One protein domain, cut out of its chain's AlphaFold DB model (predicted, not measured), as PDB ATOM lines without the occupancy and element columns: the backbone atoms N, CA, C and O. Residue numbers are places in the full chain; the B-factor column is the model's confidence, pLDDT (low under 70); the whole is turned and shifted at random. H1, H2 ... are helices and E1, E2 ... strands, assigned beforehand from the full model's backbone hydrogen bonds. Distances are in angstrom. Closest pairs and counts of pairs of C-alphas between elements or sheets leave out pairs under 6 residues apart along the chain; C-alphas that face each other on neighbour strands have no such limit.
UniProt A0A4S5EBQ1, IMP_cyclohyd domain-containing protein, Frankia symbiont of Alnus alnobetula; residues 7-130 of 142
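Overview. This is residues 7 to 130 of the 142 residues of the protein "IMP_cyclohyd domain-containing protein" of Frankia symbiont of Alnus alnobetula (UniProt A0A4S5EBQ1). What is the main picture? A curved sheet of four strands, E3 E4 E5 E6, has helix H3 over one face at its E5 and E6 end, while the long hairpin E1 E2 lies partly over its other face as a small sandwich. Helix H4 packs on H3, strand E7 lies beside H4 beyond the E6 end of the sheet, and residues 7 to 14 with H1 stick out. How is it made up? The printed part has 124 residues with four named helices and seven named strands, along the chain H1 E1 E2 H2 E3 E4 E5 E6 H3 H4 E7, and the class is mixed, helices and strands. The sheet's order is E3, E4, E5, E6, antiparallel throughout, and the whole is compact, with a radius of gyration of the C-alphas of 15.3 A and spans of 43 by 34 by 30 A.

Along the chain. Where are the strands of the larger sheet? E3 is residues 46 to 51, 15.4 A long, and E4 is residues 54 to 59, 15.6 A. E5 is residues 71 to 77, 16.2 A, beginning at C-alpha 71 (32.678, -30.370, 288.115), and E6 is residues 80 to 83, 9.9 A. Where are the other strands? E1 is residues 18 to 24 and E2 is residues 30 to 36, each 20.3 A from first to last C-alpha. E7 is residues 122 to 125, 10.4 A, ending at C-alpha 125 (44.883, -16.699, 297.840). Where are the helices? H3 is residues 88 to 98 and H4 is residues 104 to 114, each 15.4 A. H1 is residues 7 to 11, beginning at C-alpha 7 (29.231, -23.282, 314.501), and H2 is residues 41 to 44.

Arrangement. How is the larger sheet joined? E3 E4 E5 E6 is a meander, each strand the antiparallel neighbour of the one before, and each successive pair is a hairpin. N 49 and O 56 of E3 and E4 are 2.8 A apart, N 55 and O 74 of E4 and E5 2.8 A, and N 75 and O 82 of E5 and E6 2.9 A, each within hydrogen-bond range. The sheet is twisted, with C-alphas up to 4.2 A off its best plane. What is on its faces? H3 is on one face, two layers, at a height over the sheet of 8.5 A; it lies over E5 and only just over E6, where 3 of its C-alphas fall, and runs along the strands at 5 degrees to E5 on the local plane. In a sandwich, two sheets face to face, the hairpin E1 and E2 faces the larger sheet with best planes 25 degrees apart, and the closest C-alphas of E2 and E5 are those of Tyr 34 and Ala 73, 7.4 A apart. N 21 and O 33 of the antiparallel E1 and E2 are 2.8 A apart, within hydrogen-bond range. What lies farther out? H3 and H4 touch, closest at the C-alphas of Val 92 and Val 111, 6.4 A apart, at a steep tilt of 45 degrees, opposite ways. The closest C-alphas of H4 and E7 are those of Leu 108 and Val 125, 6.0 A apart; E7 pairs with no named strand, and E6 and E7 are apart. H1 and H2 are not on the sheet. How are the helix backbones formed? In H1, H3 and H4 every O i to N i+4 pair is within hydrogen-bond range, and H2 is too short for such a pair.

Size, cuts and confidence. How large is it? The two C-alphas farthest apart are those of Ala 41 and Ala 102, 43.4 A. Is it continuous? The printed part has no cut, and the link from E4 to E5, 11 residues, is long. Where is confidence low? The mean pLDDT of the printed part is 86.4, and residues 100 to 102 and residue 129 are under 70.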
ATOM      1  N   ARG A   7      30.517 -22.811 313.957       78.94
ATOM      2  CA  ARG A   7      29.231 -23.282 314.501       78.94
ATOM      3  C   ARG A   7      28.141 -22.206 314.477       78.94
ATOM      4  O   ARG A   7      26.998 -22.515 314.179       78.94
ATOM      5  N   GLN A   8      28.488 -20.956 314.776       82.88
ATOM      6  CA  GLN A   8      27.548 -19.841 314.843       82.88
ATOM      7  C   GLN A   8      27.136 -19.400 313.437       82.88
ATOM      8  O   GLN A   8      25.953 -19.187 313.187       82.88
ATOM      9  N   VAL A   9      28.102 -19.334 312.515       78.62
ATOM     10  CA  VAL A   9      27.854 -19.021 311.100       78.62
ATOM     11  C   VAL A   9      26.920 -20.057 310.468       78.62
ATOM     12  O   VAL A   9      25.992 -19.697 309.748       78.62
ATOM     13  N   LEU A  10      27.130 -21.341 310.767       80.31
ATOM     14  CA  LEU A  10      26.310 -22.425 310.226       80.31
ATOM     15  C   LEU A  10      24.951 -22.557 310.927       80.31
ATOM     16  O   LEU A  10      23.959 -22.821 310.258       80.31
ATOM     17  N   ALA A  11      24.863 -22.331 312.243       83.00
ATOM     18  CA  ALA A  11      23.598 -22.439 312.981       83.00
ATOM     19  C   ALA A  11      22.533 -21.446 312.483       83.00
ATOM     20  O   ALA A  11      21.352 -21.785 312.427       83.00
ATOM     21  N   GLY A  12      22.948 -20.240 312.079       81.38
ATOM     22  CA  GLY A  12      22.057 -19.243 311.478       81.38
ATOM     23  C   GLY A  12      21.697 -19.517 310.012       81.38
ATOM     24  O   GLY A  12      20.810 -18.859 309.472       81.38
ATOM     25  N   ASN A  13      22.354 -20.479 309.358       82.31
ATOM     26  CA  ASN A  13      22.208 -20.746 307.934       82.31
ATOM     27  C   ASN A  13      21.904 -22.226 307.671       82.31
ATOM     28  O   ASN A  13      22.800 -23.034 307.427       82.31
ATOM     29  N   ARG A  14      20.610 -22.574 307.650       78.88
ATOM     30  CA  ARG A  14      20.145 -23.953 307.396       78.88
ATOM     31  C   ARG A  14      20.566 -24.508 306.032       78.88
ATOM     32  O   ARG A  14      20.489 -25.716 305.828       78.88
ATOM     33  N   TYR A  15      20.973 -23.653 305.094       84.19
ATOM     34  CA  TYR A  15      21.433 -24.071 303.777       84.19
ATOM     35  C   TYR A  15      22.651 -23.246 303.330       84.19
ATOM     36  O   TYR A  15      22.515 -22.302 302.548       84.19
ATOM     37  N   PRO A  16      23.868 -23.620 303.771       83.31
ATOM     38  CA  PRO A  16      25.086 -22.880 303.449       83.31
ATOM     39  C   PRO A  16      25.541 -23.067 301.993       83.31
ATOM     40  O   PRO A  16      26.492 -22.428 301.554       83.31
ATOM     41  N   GLY A  17      24.877 -23.932 301.218       87.50
ATOM     42  CA  GLY A  17      25.206 -24.159 299.817       87.50
ATOM     43  C   GLY A  17      26.483 -24.985 299.657       87.50
ATOM     44  O   GLY A  17      26.562 -26.118 300.129       87.50
ATOM     45  N   ARG A  18      27.465 -24.452 298.930       89.44
ATOM     46  CA  ARG A  18      28.790 -25.074 298.787       89.44
ATOM     47  C   ARG A  18      29.787 -24.215 299.529       89.44
ATOM     48  O   ARG A  18      29.663 -22.993 299.480       89.44
ATOM     49  N   GLY A  19      30.781 -24.828 300.145       86.94
ATOM     50  CA  GLY A  19      31.830 -24.055 300.778       86.94
ATOM     51  C   GLY A  19      33.144 -24.792 300.865       86.94
ATOM     52  O   GLY A  19      33.224 -26.012 300.723       86.94
ATOM     53  N   VAL A  20      34.170 -23.983 301.083       87.38
ATOM     54  CA  VAL A  20      35.543 -24.406 301.299       87.38
ATOM     55  C   VAL A  20      35.871 -24.121 302.756       87.38
ATOM     56  O   VAL A  20      35.538 -23.056 303.278       87.38
ATOM     57  N   LEU A  21      36.505 -25.080 303.410       83.88
ATOM     58  CA  LEU A  21      37.040 -24.964 304.753       83.88
ATOM     59  C   LEU A  21      38.558 -25.066 304.670       83.88
ATOM     60  O   LEU A  21      39.083 -25.919 303.964       83.88
ATOM     61  N   TRP A  22      39.251 -24.244 305.445       83.50
ATOM     62  CA  TRP A  22      40.665 -24.435 305.727       83.50
ATOM     63  C   TRP A  22      40.833 -24.583 307.229       83.50
ATOM     64  O   TRP A  22      40.307 -23.776 307.996       83.50
ATOM     65  N   ALA A  23      41.529 -25.634 307.642       81.31
ATOM     66  CA  ALA A  23      41.748 -25.944 309.041       81.31
ATOM     67  C   ALA A  23      43.207 -26.308 309.270       81.31
ATOM     68  O   ALA A  23      43.818 -27.005 308.463       81.31
ATOM     69  N   ARG A  24      43.750 -25.845 310.396       83.81
ATOM     70  CA  ARG A  24      45.028 -26.328 310.900       83.81
ATOM     71  C   ARG A  24      44.767 -27.421 311.930       83.81
ATOM     72  O   ARG A  24      43.997 -27.196 312.863       83.81
ATOM     73  N   THR A  25      45.363 -28.587 311.743       85.56
ATOM     74  CA  THR A  25      45.325 -29.699 312.700       85.56
ATOM     75  C   THR A  25      46.250 -29.422 313.886       85.56
ATOM     76  O   THR A  25      47.043 -28.479 313.870       85.56
ATOM     77  N   LEU A  26      46.129 -30.217 314.955       86.56
ATOM     78  CA  LEU A  26      46.901 -30.015 316.190       86.56
ATOM     79  C   LEU A  26      48.418 -30.160 315.982       86.56
ATOM     80  O   LEU A  26      49.191 -29.520 316.685       86.56
ATOM     81  N   ASP A  27      48.829 -30.956 314.998       90.31
ATOM     82  CA  ASP A  27      50.221 -31.125 314.564       90.31
ATOM     83  C   ASP A  27      50.718 -29.992 313.643       90.31
ATOM     84  O   ASP A  27      51.849 -30.017 313.166       90.31
ATOM     85  N   GLY A  28      49.887 -28.978 313.393       82.56
ATOM     86  CA  GLY A  28      50.237 -27.810 312.596       82.56
ATOM     87  C   GLY A  28      50.003 -27.960 311.093       82.56
ATOM     88  O   GLY A  28      50.134 -26.952 310.383       82.56
ATOM     89  N   ALA A  29      49.612 -29.143 310.604       83.19
ATOM     90  CA  ALA A  29      49.332 -29.354 309.187       83.19
ATOM     91  C   ALA A  29      48.105 -28.547 308.731       83.19
ATOM     92  O   ALA A  29      47.139 -28.351 309.469       83.19
ATOM     93  N   LEU A  30      48.155 -28.020 307.506       81.88
ATOM     94  CA  LEU A  30      47.048 -27.274 306.914       81.88
ATOM     95  C   LEU A  30      46.254 -28.195 305.986       81.88
ATOM     96  O   LEU A  30      46.799 -28.728 305.025       81.88
ATOM     97  N   HIS A  31      44.956 -28.317 306.239       84.44
ATOM     98  CA  HIS A  31      44.039 -29.117 305.442       84.44
ATOM     99  C   HIS A  31      42.960 -28.245 304.805       84.44
ATOM    100  O   HIS A  31      42.344 -27.403 305.465       84.44
ATOM    101  N   GLY A  32      42.717 -28.486 303.518       85.69
ATOM    102  CA  GLY A  32      41.562 -27.970 302.795       85.69
ATOM    103  C   GLY A  32      40.418 -28.983 302.818       85.69
ATOM    104  O   GLY A  32      40.626 -30.180 302.626       85.69
ATOM    105  N   GLY A  33      39.204 -28.504 303.044       88.75
ATOM    106  CA  GLY A  33      37.972 -29.275 302.993       88.75
ATOM    107  C   GLY A  33      36.968 -28.618 302.057       88.75
ATOM    108  O   GLY A  33      36.923 -27.398 301.926       88.75
ATOM    109  N   TYR A  34      36.125 -29.427 301.429       92.75
ATOM    110  CA  TYR A  34      35.012 -28.951 300.620       92.75
ATOM    111  C   TYR A  34      33.730 -29.603 301.113       92.75
ATOM    112  O   TYR A  34      33.691 -30.820 301.301       92.75
ATOM    113  N   PHE A  35      32.678 -28.816 301.302       90.88
ATOM    114  CA  PHE A  35      31.363 -29.340 301.639       90.88
ATOM    115  C   PHE A  35      30.339 -28.980 300.573       90.88
ATOM    116  O   PHE A  35      30.330 -27.892 299.986       90.88
ATOM    117  N   LEU A  36      29.444 -29.934 300.346       91.38
ATOM    118  CA  LEU A  36      28.424 -29.890 299.322       91.38
ATOM    119  C   LEU A  36      27.060 -30.092 299.971       91.38
ATOM    120  O   LEU A  36      26.814 -31.133 300.570       91.38
ATOM    121  N   THR A  37      26.161 -29.123 299.823       90.69
ATOM    122  CA  THR A  37      24.752 -29.284 300.208       90.69
ATOM    123  C   THR A  37      23.839 -29.167 298.983       90.69
ATOM    124  O   THR A  37      24.244 -28.661 297.925       90.69
ATOM    125  N   GLY A  38      22.608 -29.676 299.090       90.88
ATOM    126  CA  GLY A  38      21.619 -29.650 298.011       90.88
ATOM    127  C   GLY A  38      20.195 -29.422 298.516       90.88
ATOM    128  O   GLY A  38      19.703 -30.184 299.342       90.88
ATOM    129  N   ARG A  39      19.530 -28.373 298.009       90.94
ATOM    130  CA  ARG A  39      18.128 -28.058 298.354       90.94
ATOM    131  C   ARG A  39      17.094 -28.756 297.469       90.94
ATOM    132  O   ARG A  39      15.988 -29.014 297.915       90.94
ATOM    133  N   SER A  40      17.431 -28.993 296.203       91.06
ATOM    134  CA  SER A  40      16.545 -29.618 295.217       91.06
ATOM    135  C   SER A  40      16.994 -31.041 294.927       91.06
ATOM    136  O   SER A  40      18.178 -31.336 295.080       91.06
ATOM    137  N   ALA A  41      16.086 -31.878 294.416       92.50
ATOM    138  CA  ALA A  41      16.402 -33.244 293.999       92.50
ATOM    139  C   ALA A  41      17.625 -33.289 293.063       92.50
ATOM    140  O   ALA A  41      18.573 -34.023 293.322       92.50
ATOM    141  N   ALA A  42      17.679 -32.409 292.057       90.81
ATOM    142  CA  ALA A  42      18.834 -32.304 291.160       90.81
ATOM    143  C   ALA A  42      20.145 -31.968 291.902       90.81
ATOM    144  O   ALA A  42      21.194 -32.522 291.603       90.81
ATOM    145  N   SER A  43      20.103 -31.077 292.896       90.69
ATOM    146  CA  SER A  43      21.288 -30.721 293.693       90.69
ATOM    147  C   SER A  43      21.634 -31.744 294.780       90.69
ATOM    148  O   SER A  43      22.726 -31.662 295.339       90.69
ATOM    149  N   GLN A  44      20.721 -32.655 295.112       93.44
ATOM    150  CA  GLN A  44      20.938 -33.780 296.026       93.44
ATOM    151  C   GLN A  44      21.444 -35.022 295.281       93.44
ATOM    152  O   GLN A  44      22.160 -35.828 295.865       93.44
ATOM    153  N   ALA A  45      21.140 -35.148 293.987       95.06
ATOM    154  CA  ALA A  45      21.562 -36.244 293.114       95.06
ATOM    155  C   ALA A  45      23.042 -36.148 292.685       95.06
ATOM    156  O   ALA A  45      23.389 -36.353 291.523       95.06
ATOM    157  N   ARG A  46      23.928 -35.805 293.623       95.94
ATOM    158  CA  ARG A  46      25.365 -35.636 293.391       95.94
ATOM    159  C   ARG A  46      26.182 -35.993 294.627       95.94
ATOM    160  O   ARG A  46      25.723 -35.839 295.755       95.94
ATOM    161  N   ARG A  47      27.409 -36.452 294.406       95.19
ATOM    162  CA  ARG A  47      28.352 -36.916 295.427       95.19
ATOM    163  C   ARG A  47      29.744 -36.344 295.193       95.19
ATOM    164  O   ARG A  47      30.102 -36.019 294.063       95.19
ATOM    165  N   LEU A  48      30.522 -36.264 296.267       96.00
ATOM    166  CA  LEU A  48      31.954 -35.988 296.205       96.00
ATOM    167  C   LEU A  48      32.710 -37.303 296.008       96.00
ATOM    168  O   LEU A  48      32.448 -38.281 296.706       96.00
ATOM    169  N   MET A  49      33.643 -37.322 295.065       95.56
ATOM    170  CA  MET A  49      34.532 -38.448 294.800       95.56
ATOM    171  C   MET A  49      35.957 -37.930 294.727       95.56
ATOM    172  O   MET A  49      36.226 -36.974 294.006       95.56
ATOM    173  N   ARG A  50      36.879 -38.564 295.449       94.38
ATOM    174  CA  ARG A  50      38.304 -38.296 295.270       94.38
ATOM    175  C   ARG A  50      38.849 -39.229 294.195       94.38
ATOM    176  O   ARG A  50      38.625 -40.435 294.273       94.38
ATOM    177  N   ARG A  51      39.555 -38.673 293.216       94.44
ATOM    178  CA  ARG A  51      40.269 -39.422 292.183       94.44
ATOM    179  C   ARG A  51      41.609 -38.743 291.956       94.44
ATOM    180  O   ARG A  51      41.636 -37.569 291.611       94.44
ATOM    181  N   ASP A  52      42.695 -39.475 292.162       91.69
ATOM    182  CA  ASP A  52      44.054 -38.946 292.036       91.69
ATOM    183  C   ASP A  52      44.224 -37.642 292.852       91.69
ATOM    184  O   ASP A  52      43.946 -37.606 294.058       91.69
ATOM    185  N   ALA A  53      44.636 -36.565 292.185       92.25
ATOM    186  CA  ALA A  53      44.826 -35.227 292.738       92.25
ATOM    187  C   ALA A  53      43.560 -34.342 292.667       92.25
ATOM    188  O   ALA A  53      43.636 -33.125 292.830       92.25
ATOM    189  N   GLU A  54      42.388 -34.930 292.409       95.25
ATOM    190  CA  GLU A  54      41.131 -34.212 292.198       95.25
ATOM    191  C   GLU A  54      40.033 -34.630 293.180       95.25
ATOM    192  O   GLU A  54      39.847 -35.802 293.525       95.25
ATOM    193  N   LEU A  55      39.247 -33.641 293.602       95.81
ATOM    194  CA  LEU A  55      37.955 -33.833 294.242       95.81
ATOM    195  C   LEU A  55      36.868 -33.483 293.233       95.81
ATOM    196  O   LEU A  55      36.711 -32.327 292.855       95.81
ATOM    197  N   ILE A  56      36.102 -34.478 292.814       96.19
ATOM    198  CA  ILE A  56      35.105 -34.375 291.755       96.19
ATOM    199  C   ILE A  56      33.714 -34.379 292.383       96.19
ATOM    200  O   ILE A  56      33.386 -35.246 293.193       96.19
ATOM    201  N   VAL A  57      32.873 -33.429 291.987       96.50
ATOM    202  CA  VAL A  57      31.429 -33.488 292.208       96.50
ATOM    203  C   VAL A  57      30.824 -34.176 290.992       96.50
ATOM    204  O   VAL A  57      30.947 -33.677 289.879       96.50
ATOM    205  N   ALA A  58      30.181 -35.320 291.195       95.75
ATOM    206  CA  ALA A  58      29.581 -36.112 290.124       95.75
ATOM    207  C   ALA A  58      28.158 -36.531 290.481       95.75
ATOM    208  O   ALA A  58      27.787 -36.529 291.655       95.75
ATOM    209  N   ALA A  59      27.379 -36.937 289.482       96.12
ATOM    210  CA  ALA A  59      26.063 -37.520 289.693       96.12
ATOM    211  C   ALA A  59      26.135 -38.779 290.580       96.12
ATOM    212  O   ALA A  59      27.122 -39.521 290.571       96.12
ATOM    213  N   THR A  60      25.074 -39.043 291.345       94.75
ATOM    214  CA  THR A  60      24.935 -40.306 292.095       94.75
ATOM    215  C   THR A  60      24.552 -41.492 291.207       94.75
ATOM    216  O   THR A  60      24.768 -42.632 291.608       94.75
ATOM    217  N   GLY A  61      24.024 -41.241 290.006       90.94
ATOM    218  CA  GLY A  61      23.646 -42.251 289.018       90.94
ATOM    219  C   GLY A  61      23.878 -41.766 287.587       90.94
ATOM    220  O   GLY A  61      24.591 -40.788 287.367       90.94
ATOM    221  N   ALA A  62      23.266 -42.438 286.611       87.50
ATOM    222  CA  ALA A  62      23.311 -41.999 285.220       87.50
ATOM    223  C   ALA A  62      22.552 -40.672 285.065       87.50
ATOM    224  O   ALA A  62      21.338 -40.610 285.254       87.50
ATOM    225  N   ALA A  63      23.276 -39.611 284.734       89.00
ATOM    226  CA  ALA A  63      22.725 -38.294 284.464       89.00
ATOM    227  C   ALA A  63      23.540 -37.627 283.355       89.00
ATOM    228  O   ALA A  63      24.729 -37.911 283.194       89.00
ATOM    229  N   ALA A  64      22.901 -36.732 282.603       91.25
ATOM    230  CA  ALA A  64      23.615 -35.872 281.668       91.25
ATOM    231  C   ALA A  64      24.612 -34.973 282.417       91.25
ATOM    232  O   ALA A  64      24.412 -34.641 283.591       91.25
ATOM    233  N   HIS A  65      25.683 -34.566 281.731       92.06
ATOM    234  CA  HIS A  65      26.614 -33.581 282.277       92.06
ATOM    235  C   HIS A  65      25.880 -32.274 282.593       92.06
ATOM    236  O   HIS A  65      25.021 -31.834 281.833       92.06
ATOM    237  N   ASP A  66      26.218 -31.669 283.727       91.69
ATOM    238  CA  ASP A  66      25.573 -30.460 284.226       91.69
ATOM    239  C   ASP A  66      26.656 -29.552 284.814       91.69
ATOM    240  O   ASP A  66      27.156 -29.844 285.899       91.69
ATOM    241  N   PRO A  67      27.011 -28.437 284.163       88.38
ATOM    242  CA  PRO A  67      28.148 -27.608 284.572       88.38
ATOM    243  C   PRO A  67      27.965 -26.946 285.949       88.38
ATOM    244  O   PRO A  67      28.930 -26.513 286.578       88.38
ATOM    245  N   LEU A  68      26.733 -26.877 286.470       88.12
ATOM    246  CA  LEU A  68      26.454 -26.338 287.805       88.12
ATOM    247  C   LEU A  68      26.549 -27.397 288.907       88.12
ATOM    248  O   LEU A  68      26.536 -27.051 290.099       88.12
ATOM    249  N   ARG A  69      26.582 -28.681 288.536       91.62
ATOM    250  CA  ARG A  69      26.458 -29.811 289.468       91.62
ATOM    251  C   ARG A  69      27.537 -30.868 289.301       91.62
ATOM    252  O   ARG A  69      27.781 -31.565 290.278       91.62
ATOM    253  N   HIS A  70      28.168 -30.963 288.139       94.12
ATOM    254  CA  HIS A  70      29.189 -31.932 287.770       94.12
ATOM    255  C   HIS A  70      30.461 -31.166 287.396       94.12
ATOM    256  O   HIS A  70      30.518 -30.525 286.354       94.12
ATOM    257  N   TYR A  71      31.451 -31.152 288.286       93.88
ATOM    258  CA  TYR A  71      32.678 -30.370 288.115       93.88
ATOM    259  C   TYR A  71      33.774 -30.849 289.071       93.88
ATOM    260  O   TYR A  71      33.504 -31.507 290.076       93.88
ATOM    261  N   VAL A  72      35.018 -30.466 288.797       94.88
ATOM    262  CA  VAL A  72      36.138 -30.628 289.732       94.88
ATOM    263  C   VAL A  72      36.027 -29.548 290.812       94.88
ATOM    264  O   VAL A  72      36.141 -28.363 290.524       94.88
ATOM    265  N   ALA A  73      35.740 -29.936 292.052       94.88
ATOM    266  CA  ALA A  73      35.628 -29.033 293.200       94.88
ATOM    267  C   ALA A  73      36.976 -28.688 293.833       94.88
ATOM    268  O   ALA A  73      37.098 -27.631 294.453       94.88
ATOM    269  N   ALA A  74      37.968 -29.569 293.696       94.31
ATOM    270  CA  ALA A  74      39.338 -29.281 294.092       94.31
ATOM    271  C   ALA A  74      40.338 -29.971 293.168       94.31
ATOM    272  O   ALA A  74      40.073 -31.083 292.713       94.31
ATOM    273  N   ARG A  75      41.482 -29.333 292.924       93.38
ATOM    274  CA  ARG A  75      42.571 -29.889 292.121       93.38
ATOM    275  C   ARG A  75      43.917 -29.499 292.709       93.38
ATOM    276  O   ARG A  75      44.155 -28.318 292.965       93.38
ATOM    277  N   GLU A  76      44.771 -30.491 292.911       91.25
ATOM    278  CA  GLU A  76      46.160 -30.313 293.318       91.25
ATOM    279  C   GLU A  76      47.069 -30.448 292.091       91.25
ATOM    280  O   GLU A  76      47.066 -31.479 291.419       91.25
ATOM    281  N   ARG A  77      47.804 -29.385 291.743       88.50
ATOM    282  CA  ARG A  77      48.664 -29.361 290.551       88.50
ATOM    283  C   ARG A  77      49.762 -28.309 290.665       88.50
ATOM    284  O   ARG A  77      49.504 -27.204 291.127       88.50
ATOM    285  N   GLY A  78      50.992 -28.644 290.267       82.81
ATOM    286  CA  GLY A  78      52.118 -27.696 290.276       82.81
ATOM    287  C   GLY A  78      52.426 -27.076 291.650       82.81
ATOM    288  O   GLY A  78      52.855 -25.930 291.714       82.81
ATOM    289  N   GLY A  79      52.151 -27.791 292.749       83.31
ATOM    290  CA  GLY A  79      52.285 -27.273 294.122       83.31
ATOM    291  C   GLY A  79      51.125 -26.387 294.598       83.31
ATOM    292  O   GLY A  79      51.138 -25.924 295.738       83.31
ATOM    293  N   TRP A  80      50.107 -26.173 293.763       85.38
ATOM    294  CA  TRP A  80      48.891 -25.441 294.103       85.38
ATOM    295  C   TRP A  80      47.759 -26.390 294.479       85.38
ATOM    296  O   TRP A  80      47.577 -27.426 293.844       85.38
ATOM    297  N   LEU A  81      46.944 -25.989 295.454       88.06
ATOM    298  CA  LEU A  81      45.670 -26.628 295.769       88.06
ATOM    299  C   LEU A  81      44.539 -25.625 295.532       88.06
ATOM    300  O   LEU A  81      44.361 -24.672 296.292       88.06
ATOM    301  N   VAL A  82      43.781 -25.837 294.460       89.50
ATOM    302  CA  VAL A  82      42.707 -24.941 294.022       89.50
ATOM    303  C   VAL A  82      41.365 -25.543 294.404       89.50
ATOM    304  O   VAL A  82      41.093 -26.683 294.046       89.50
ATOM    305  N   PHE A  83      40.508 -24.773 295.076       91.81
ATOM    306  CA  PHE A  83      39.115 -25.139 295.342       91.81
ATOM    307  C   PHE A  83      38.149 -24.225 294.590       91.81
ATOM    308  O   PHE A  83      38.415 -23.038 294.402       91.81
ATOM    309  N   GLY A  84      36.978 -24.747 294.230       88.88
ATOM    310  CA  GLY A  84      35.915 -23.950 293.628       88.88
ATOM    311  C   GLY A  84      34.587 -24.689 293.501       88.88
ATOM    312  O   GLY A  84      34.414 -25.830 293.922       88.88
ATOM    313  N   ASN A  85      33.588 -23.992 292.973       87.94
ATOM    314  CA  ASN A  85      32.197 -24.445 292.915       87.94
ATOM    315  C   ASN A  85      31.663 -24.630 291.486       87.94
ATOM    316  O   ASN A  85      30.440 -24.618 291.307       87.94
ATOM    317  N   GLY A  86      32.560 -24.783 290.511       87.69
ATOM    318  CA  GLY A  86      32.240 -24.951 289.098       87.69
ATOM    319  C   GLY A  86      33.466 -25.343 288.268       87.69
ATOM    320  O   GLY A  86      34.555 -25.560 288.802       87.69
ATOM    321  N   GLU A  87      33.277 -25.423 286.952       88.19
ATOM    322  CA  GLU A  87      34.277 -25.903 285.986       88.19
ATOM    323  C   GLU A  87      35.548 -25.040 285.917       88.19
ATOM    324  O   GLU A  87      36.597 -25.511 285.475       88.19
ATOM    325  N   GLN A  88      35.507 -23.805 286.428       84.81
ATOM    326  CA  GLN A  88      36.653 -22.899 286.417       84.81
ATOM    327  C   GLN A  88      37.868 -23.412 287.211       84.81
ATOM    328  O   GLN A  88      38.976 -22.935 286.985       84.81
ATOM    329  N   VAL A  89      37.687 -24.374 288.127       89.25
ATOM    330  CA  VAL A  89      38.776 -24.936 288.950       89.25
ATOM    331  C   VAL A  89      39.887 -25.521 288.085       89.25
ATOM    332  O   VAL A  89      41.057 -25.246 288.342       89.25
ATOM    333  N   ALA A  90      39.535 -26.276 287.040       85.62
ATOM    334  CA  ALA A  90      40.522 -26.872 286.146       85.62
ATOM    335  C   ALA A  90      41.312 -25.789 285.397       85.62
ATOM    336  O   ALA A  90      42.539 -25.797 285.437       85.62
ATOM    337  N   ALA A  91      40.613 -24.803 284.825       84.62
ATOM    338  CA  ALA A  91      41.233 -23.698 284.098       84.62
ATOM    339  C   ALA A  91      42.144 -22.829 284.983       84.62
ATOM    340  O   ALA A  91      43.181 -22.356 284.529       84.62
ATOM    341  N   VAL A  92      41.767 -22.595 286.247       84.75
ATOM    342  CA  VAL A  92      42.613 -21.874 287.213       84.75
ATOM    343  C   VAL A  92      43.851 -22.693 287.579       84.75
ATOM    344  O   VAL A  92      44.947 -22.146 287.570       84.75
ATOM    345  N   ALA A  93      43.702 -23.991 287.859       87.88
ATOM    346  CA  ALA A  93      44.832 -24.858 288.189       87.88
ATOM    347  C   ALA A  93      45.835 -24.986 287.028       87.88
ATOM    348  O   ALA A  93      47.039 -24.935 287.259       87.88
ATOM    349  N   ASP A  94      45.349 -25.101 285.789       86.56
ATOM    350  CA  ASP A  94      46.207 -25.202 284.603       86.56
ATOM    351  C   ASP A  94      46.981 -23.901 284.342       86.56
ATOM    352  O   ASP A  94      48.172 -23.943 284.046       86.56
ATOM    353  N   ARG A  95      46.340 -22.734 284.511       82.25
ATOM    354  CA  ARG A  95      47.032 -21.436 284.412       82.25
ATOM    355  C   ARG A  95      48.106 -21.267 285.485       82.25
ATOM    356  O   ARG A  95      49.214 -20.849 285.170       82.25
ATOM    357  N   LEU A  96      47.795 -21.651 286.722       82.44
ATOM    358  CA  LEU A  96      48.726 -21.604 287.849       82.44
ATOM    359  C   LEU A  96      49.960 -22.491 287.657       82.44
ATOM    360  O   LEU A  96      51.058 -22.123 288.071       82.44
ATOM    361  N   GLU A  97      49.785 -23.659 287.041       85.38
ATOM    362  CA  GLU A  97      50.897 -24.540 286.678       85.38
ATOM    363  C   GLU A  97      51.753 -23.938 285.553       85.38
ATOM    364  O   GLU A  97      52.976 -24.076 285.573       85.38
ATOM    365  N   ALA A  98      51.129 -23.244 284.596       84.50
ATOM    366  CA  ALA A  98      51.799 -22.676 283.427       84.50
ATOM    367  C   ALA A  98      52.700 -21.458 283.730       84.50
ATOM    368  O   ALA A  98      53.510 -21.083 282.880       84.50
ATOM    369  N   GLY A  99      52.607 -20.843 284.912       74.12
ATOM    370  CA  GLY A  99      53.508 -19.764 285.318       74.12
ATOM    371  C   GLY A  99      53.064 -19.069 286.600       74.12
ATOM    372  O   GLY A  99      51.885 -18.790 286.791       74.12
ATOM    373  N   GLN A 100      54.015 -18.788 287.498       66.00
ATOM    374  CA  GLN A 100      53.721 -18.126 288.769       66.00
ATOM    375  C   GLN A 100      53.229 -16.684 288.535       66.00
ATOM    376  O   GLN A 100      53.819 -15.954 287.739       66.00
ATOM    377  N   PRO A 101      52.205 -16.225 289.262       62.66
ATOM    378  CA  PRO A 101      51.769 -14.832 289.224       62.66
ATOM    379  C   PRO A 101      52.810 -13.911 289.879       62.66
ATOM    380  O   PRO A 101      53.531 -14.319 290.789       62.66
ATOM    381  N   ALA A 102      52.830 -12.632 289.488       61.88
ATOM    382  CA  ALA A 102      53.745 -11.584 289.978       61.88
ATOM    383  C   ALA A 102      53.569 -11.189 291.471       61.88
ATOM    384  O   ALA A 102      53.944 -10.093 291.884       61.88
ATOM    385  N   GLY A 103      52.958 -12.055 292.282       77.19
ATOM    386  CA  GLY A 103      52.592 -11.826 293.677       77.19
ATOM    387  C   GLY A 103      51.145 -12.228 293.984       77.19
ATOM    388  O   GLY A 103      50.330 -12.469 293.093       77.19
ATOM    389  N   ARG A 104      50.809 -12.282 295.277       85.25
ATOM    390  CA  ARG A 104      49.507 -12.744 295.794       85.25
ATOM    391  C   ARG A 104      48.304 -11.934 295.276       85.25
ATOM    392  O   ARG A 104      47.268 -12.525 294.989       85.25
ATOM    393  N   GLU A 105      48.436 -10.616 295.129       86.31
ATOM    394  CA  GLU A 105      47.356  -9.751 294.613       86.31
ATOM    395  C   GLU A 105      47.124  -9.930 293.109       86.31
ATOM    396  O   GLU A 105      45.982 -10.012 292.662       86.31
ATOM    397  N   ALA A 106      48.201 -10.059 292.329       85.44
ATOM    398  CA  ALA A 106      48.103 -10.366 290.904       85.44
ATOM    399  C   ALA A 106      47.428 -11.728 290.688       85.44
ATOM    400  O   ALA A 106      46.538 -11.848 289.850       85.44
ATOM    401  N   LEU A 107      47.773 -12.720 291.519       83.19
ATOM    402  CA  LEU A 107      47.101 -14.016 291.505       83.19
ATOM    403  C   LEU A 107      45.613 -13.896 291.837       83.19
ATOM    404  O   LEU A 107      44.768 -14.485 291.169       83.19
ATOM    405  N   LEU A 108      45.272 -13.139 292.883       87.88
ATOM    406  CA  LEU A 108      43.879 -12.947 293.262       87.88
ATOM    407  C   LEU A 108      43.081 -12.301 292.123       87.88
ATOM    408  O   LEU A 108      41.947 -12.711 291.883       87.88
ATOM    409  N   ALA A 109      43.665 -11.333 291.412       87.12
ATOM    410  CA  ALA A 109      43.050 -10.726 290.237       87.12
ATOM    411  C   ALA A 109      42.833 -11.750 289.112       87.12
ATOM    412  O   ALA A 109      41.718 -11.863 288.609       87.12
ATOM    413  N   GLU A 110      43.844 -12.559 288.789       83.62
ATOM    414  CA  GLU A 110      43.745 -13.592 287.752       83.62
ATOM    415  C   GLU A 110      42.676 -14.647 288.077       83.62
ATOM    416  O   GLU A 110      41.816 -14.955 287.246       83.62
ATOM    417  N   VAL A 111      42.677 -15.164 289.312       83.62
ATOM    418  CA  VAL A 111      41.654 -16.104 289.787       83.62
ATOM    419  C   VAL A 111      40.279 -15.460 289.708       83.62
ATOM    420  O   VAL A 111      39.346 -16.096 289.229       83.62
ATOM    421  N   TRP A 112      40.144 -14.211 290.165       87.00
ATOM    422  CA  TRP A 112      38.877 -13.486 290.152       87.00
ATOM    423  C   TRP A 112      38.330 -13.307 288.738       87.00
ATOM    424  O   TRP A 112      37.144 -13.546 288.509       87.00
ATOM    425  N   ASP A 113      39.179 -12.926 287.789       85.50
ATOM    426  CA  ASP A 113      38.778 -12.661 286.409       85.50
ATOM    427  C   ASP A 113      38.414 -13.936 285.650       85.50
ATOM    428  O   ASP A 113      37.493 -13.924 284.832       85.50
ATOM    429  N   ALA A 114      39.028 -15.060 286.017       80.69
ATOM    430  CA  ALA A 114      38.655 -16.385 285.542       80.69
ATOM    431  C   ALA A 114      37.271 -16.868 286.014       80.69
ATOM    432  O   ALA A 114      36.701 -17.774 285.400       80.69
ATOM    433  N   LEU A 115      36.727 -16.318 287.104       81.00
ATOM    434  CA  LEU A 115      35.409 -16.712 287.602       81.00
ATOM    435  C   LEU A 115      34.303 -16.146 286.705       81.00
ATOM    436  O   LEU A 115      34.325 -14.959 286.363       81.00
ATOM    437  N   THR A 116      33.265 -16.944 286.439       78.44
ATOM    438  CA  THR A 116      32.028 -16.483 285.790       78.44
ATOM    439  C   THR A 116      31.458 -15.274 286.546       78.44
ATOM    440  O   THR A 116      31.083 -15.436 287.709       78.44
ATOM    441  N   PRO A 117      31.367 -14.072 285.934       82.62
ATOM    442  CA  PRO A 117      31.034 -12.832 286.640       82.62
ATOM    443  C   PRO A 117      29.764 -12.904 287.490       82.62
ATOM    444  O   PRO A 117      29.743 -12.421 288.618       82.62
ATOM    445  N   GLN A 118      28.726 -13.569 286.982       79.06
ATOM    446  CA  GLN A 118      27.419 -13.698 287.632       79.06
ATOM    447  C   GLN A 118      27.427 -14.662 288.830       79.06
ATOM    448  O   GLN A 118      26.470 -14.690 289.598       79.06
ATOM    449  N   LEU A 119      28.483 -15.466 288.984       72.06
ATOM    450  CA  LEU A 119      28.623 -16.485 290.027       72.06
ATOM    451  C   LEU A 119      29.764 -16.173 291.007       72.06
ATOM    452  O   LEU A 119      30.092 -17.011 291.851       72.06
ATOM    453  N   ARG A 120      30.378 -14.986 290.907       82.81
ATOM    454  CA  ARG A 120      31.434 -14.546 291.825       82.81
ATOM    455  C   ARG A 120      30.842 -14.348 293.215       82.81
ATOM    456  O   ARG A 120      29.882 -13.609 293.383       82.81
ATOM    457  N   VAL A 121      31.427 -15.030 294.196       78.75
ATOM    458  CA  VAL A 121      31.065 -14.891 295.614       78.75
ATOM    459  C   VAL A 121      32.290 -14.447 296.395       78.75
ATOM    460  O   VAL A 121      32.290 -13.379 296.999       78.75
ATOM    461  N   ALA A 122      33.356 -15.244 296.343       82.69
ATOM    462  CA  ALA A 122      34.631 -14.935 296.962       82.69
ATOM    463  C   ALA A 122      35.771 -15.687 296.265       82.69
ATOM    464  O   ALA A 122      35.562 -16.771 295.719       82.69
ATOM    465  N   ALA A 123      36.969 -15.120 296.333       83.38
ATOM    466  CA  ALA A 123      38.234 -15.764 296.030       83.38
ATOM    467  C   ALA A 123      39.227 -15.423 297.144       83.38
ATOM    468  O   ALA A 123      39.207 -14.314 297.685       83.38
ATOM    469  N   ALA A 124      40.080 -16.381 297.491       84.81
ATOM    470  CA  ALA A 124      41.136 -16.193 298.471       84.81
ATOM    471  C   ALA A 124      42.417 -16.870 297.988       84.81
ATOM    472  O   ALA A 124      42.364 -17.971 297.442       84.81
ATOM    473  N   VAL A 125      43.552 -16.213 298.212       82.75
ATOM    474  CA  VAL A 125      44.883 -16.699 297.840       82.75
ATOM    475  C   VAL A 125      45.818 -16.536 299.031       82.75
ATOM    476  O   VAL A 125      45.903 -15.455 299.615       82.75
ATOM    477  N   PHE A 126      46.533 -17.600 299.388       83.38
ATOM    478  CA  PHE A 126      47.526 -17.609 300.462       83.38
ATOM    479  C   PHE A 126      48.514 -18.759 300.266       83.38
ATOM    480  O   PHE A 126      48.188 -19.772 299.649       83.38
ATOM    481  N   ALA A 127      49.715 -18.605 300.818       79.50
ATOM    482  CA  ALA A 127      50.683 -19.691 300.876       79.50
ATOM    483  C   ALA A 127      50.259 -20.735 301.928       79.50
ATOM    484  O   ALA A 127      49.639 -20.367 302.936       79.50
ATOM    485  N   PRO A 128      50.617 -22.021 301.755       71.94
ATOM    486  CA  PRO A 128      50.400 -23.034 302.778       71.94
ATOM    487  C   PRO A 128      50.907 -22.565 304.147       71.94
ATOM    488  O   PRO A 128      52.028 -22.091 304.298       71.94
ATOM    489  N   GLY A 129      50.043 -22.649 305.155       69.94
ATOM    490  CA  GLY A 129      50.345 -22.207 306.513       69.94
ATOM    491  C   GLY A 129      50.263 -20.695 306.773       69.94
ATOM    492  O   GLY A 129      50.329 -20.325 307.942       69.94
ATOM    493  N   GLN A 130      50.035 -19.847 305.766       80.62
ATOM    494  CA  GLN A 130      49.962 -18.379 305.887       80.62
ATOM    495  C   GLN A 130      48.530 -17.845 305.692       80.62
ATOM    496  O   GLN A 130      48.312 -16.806 305.078       80.62
TER     497      GLN A 130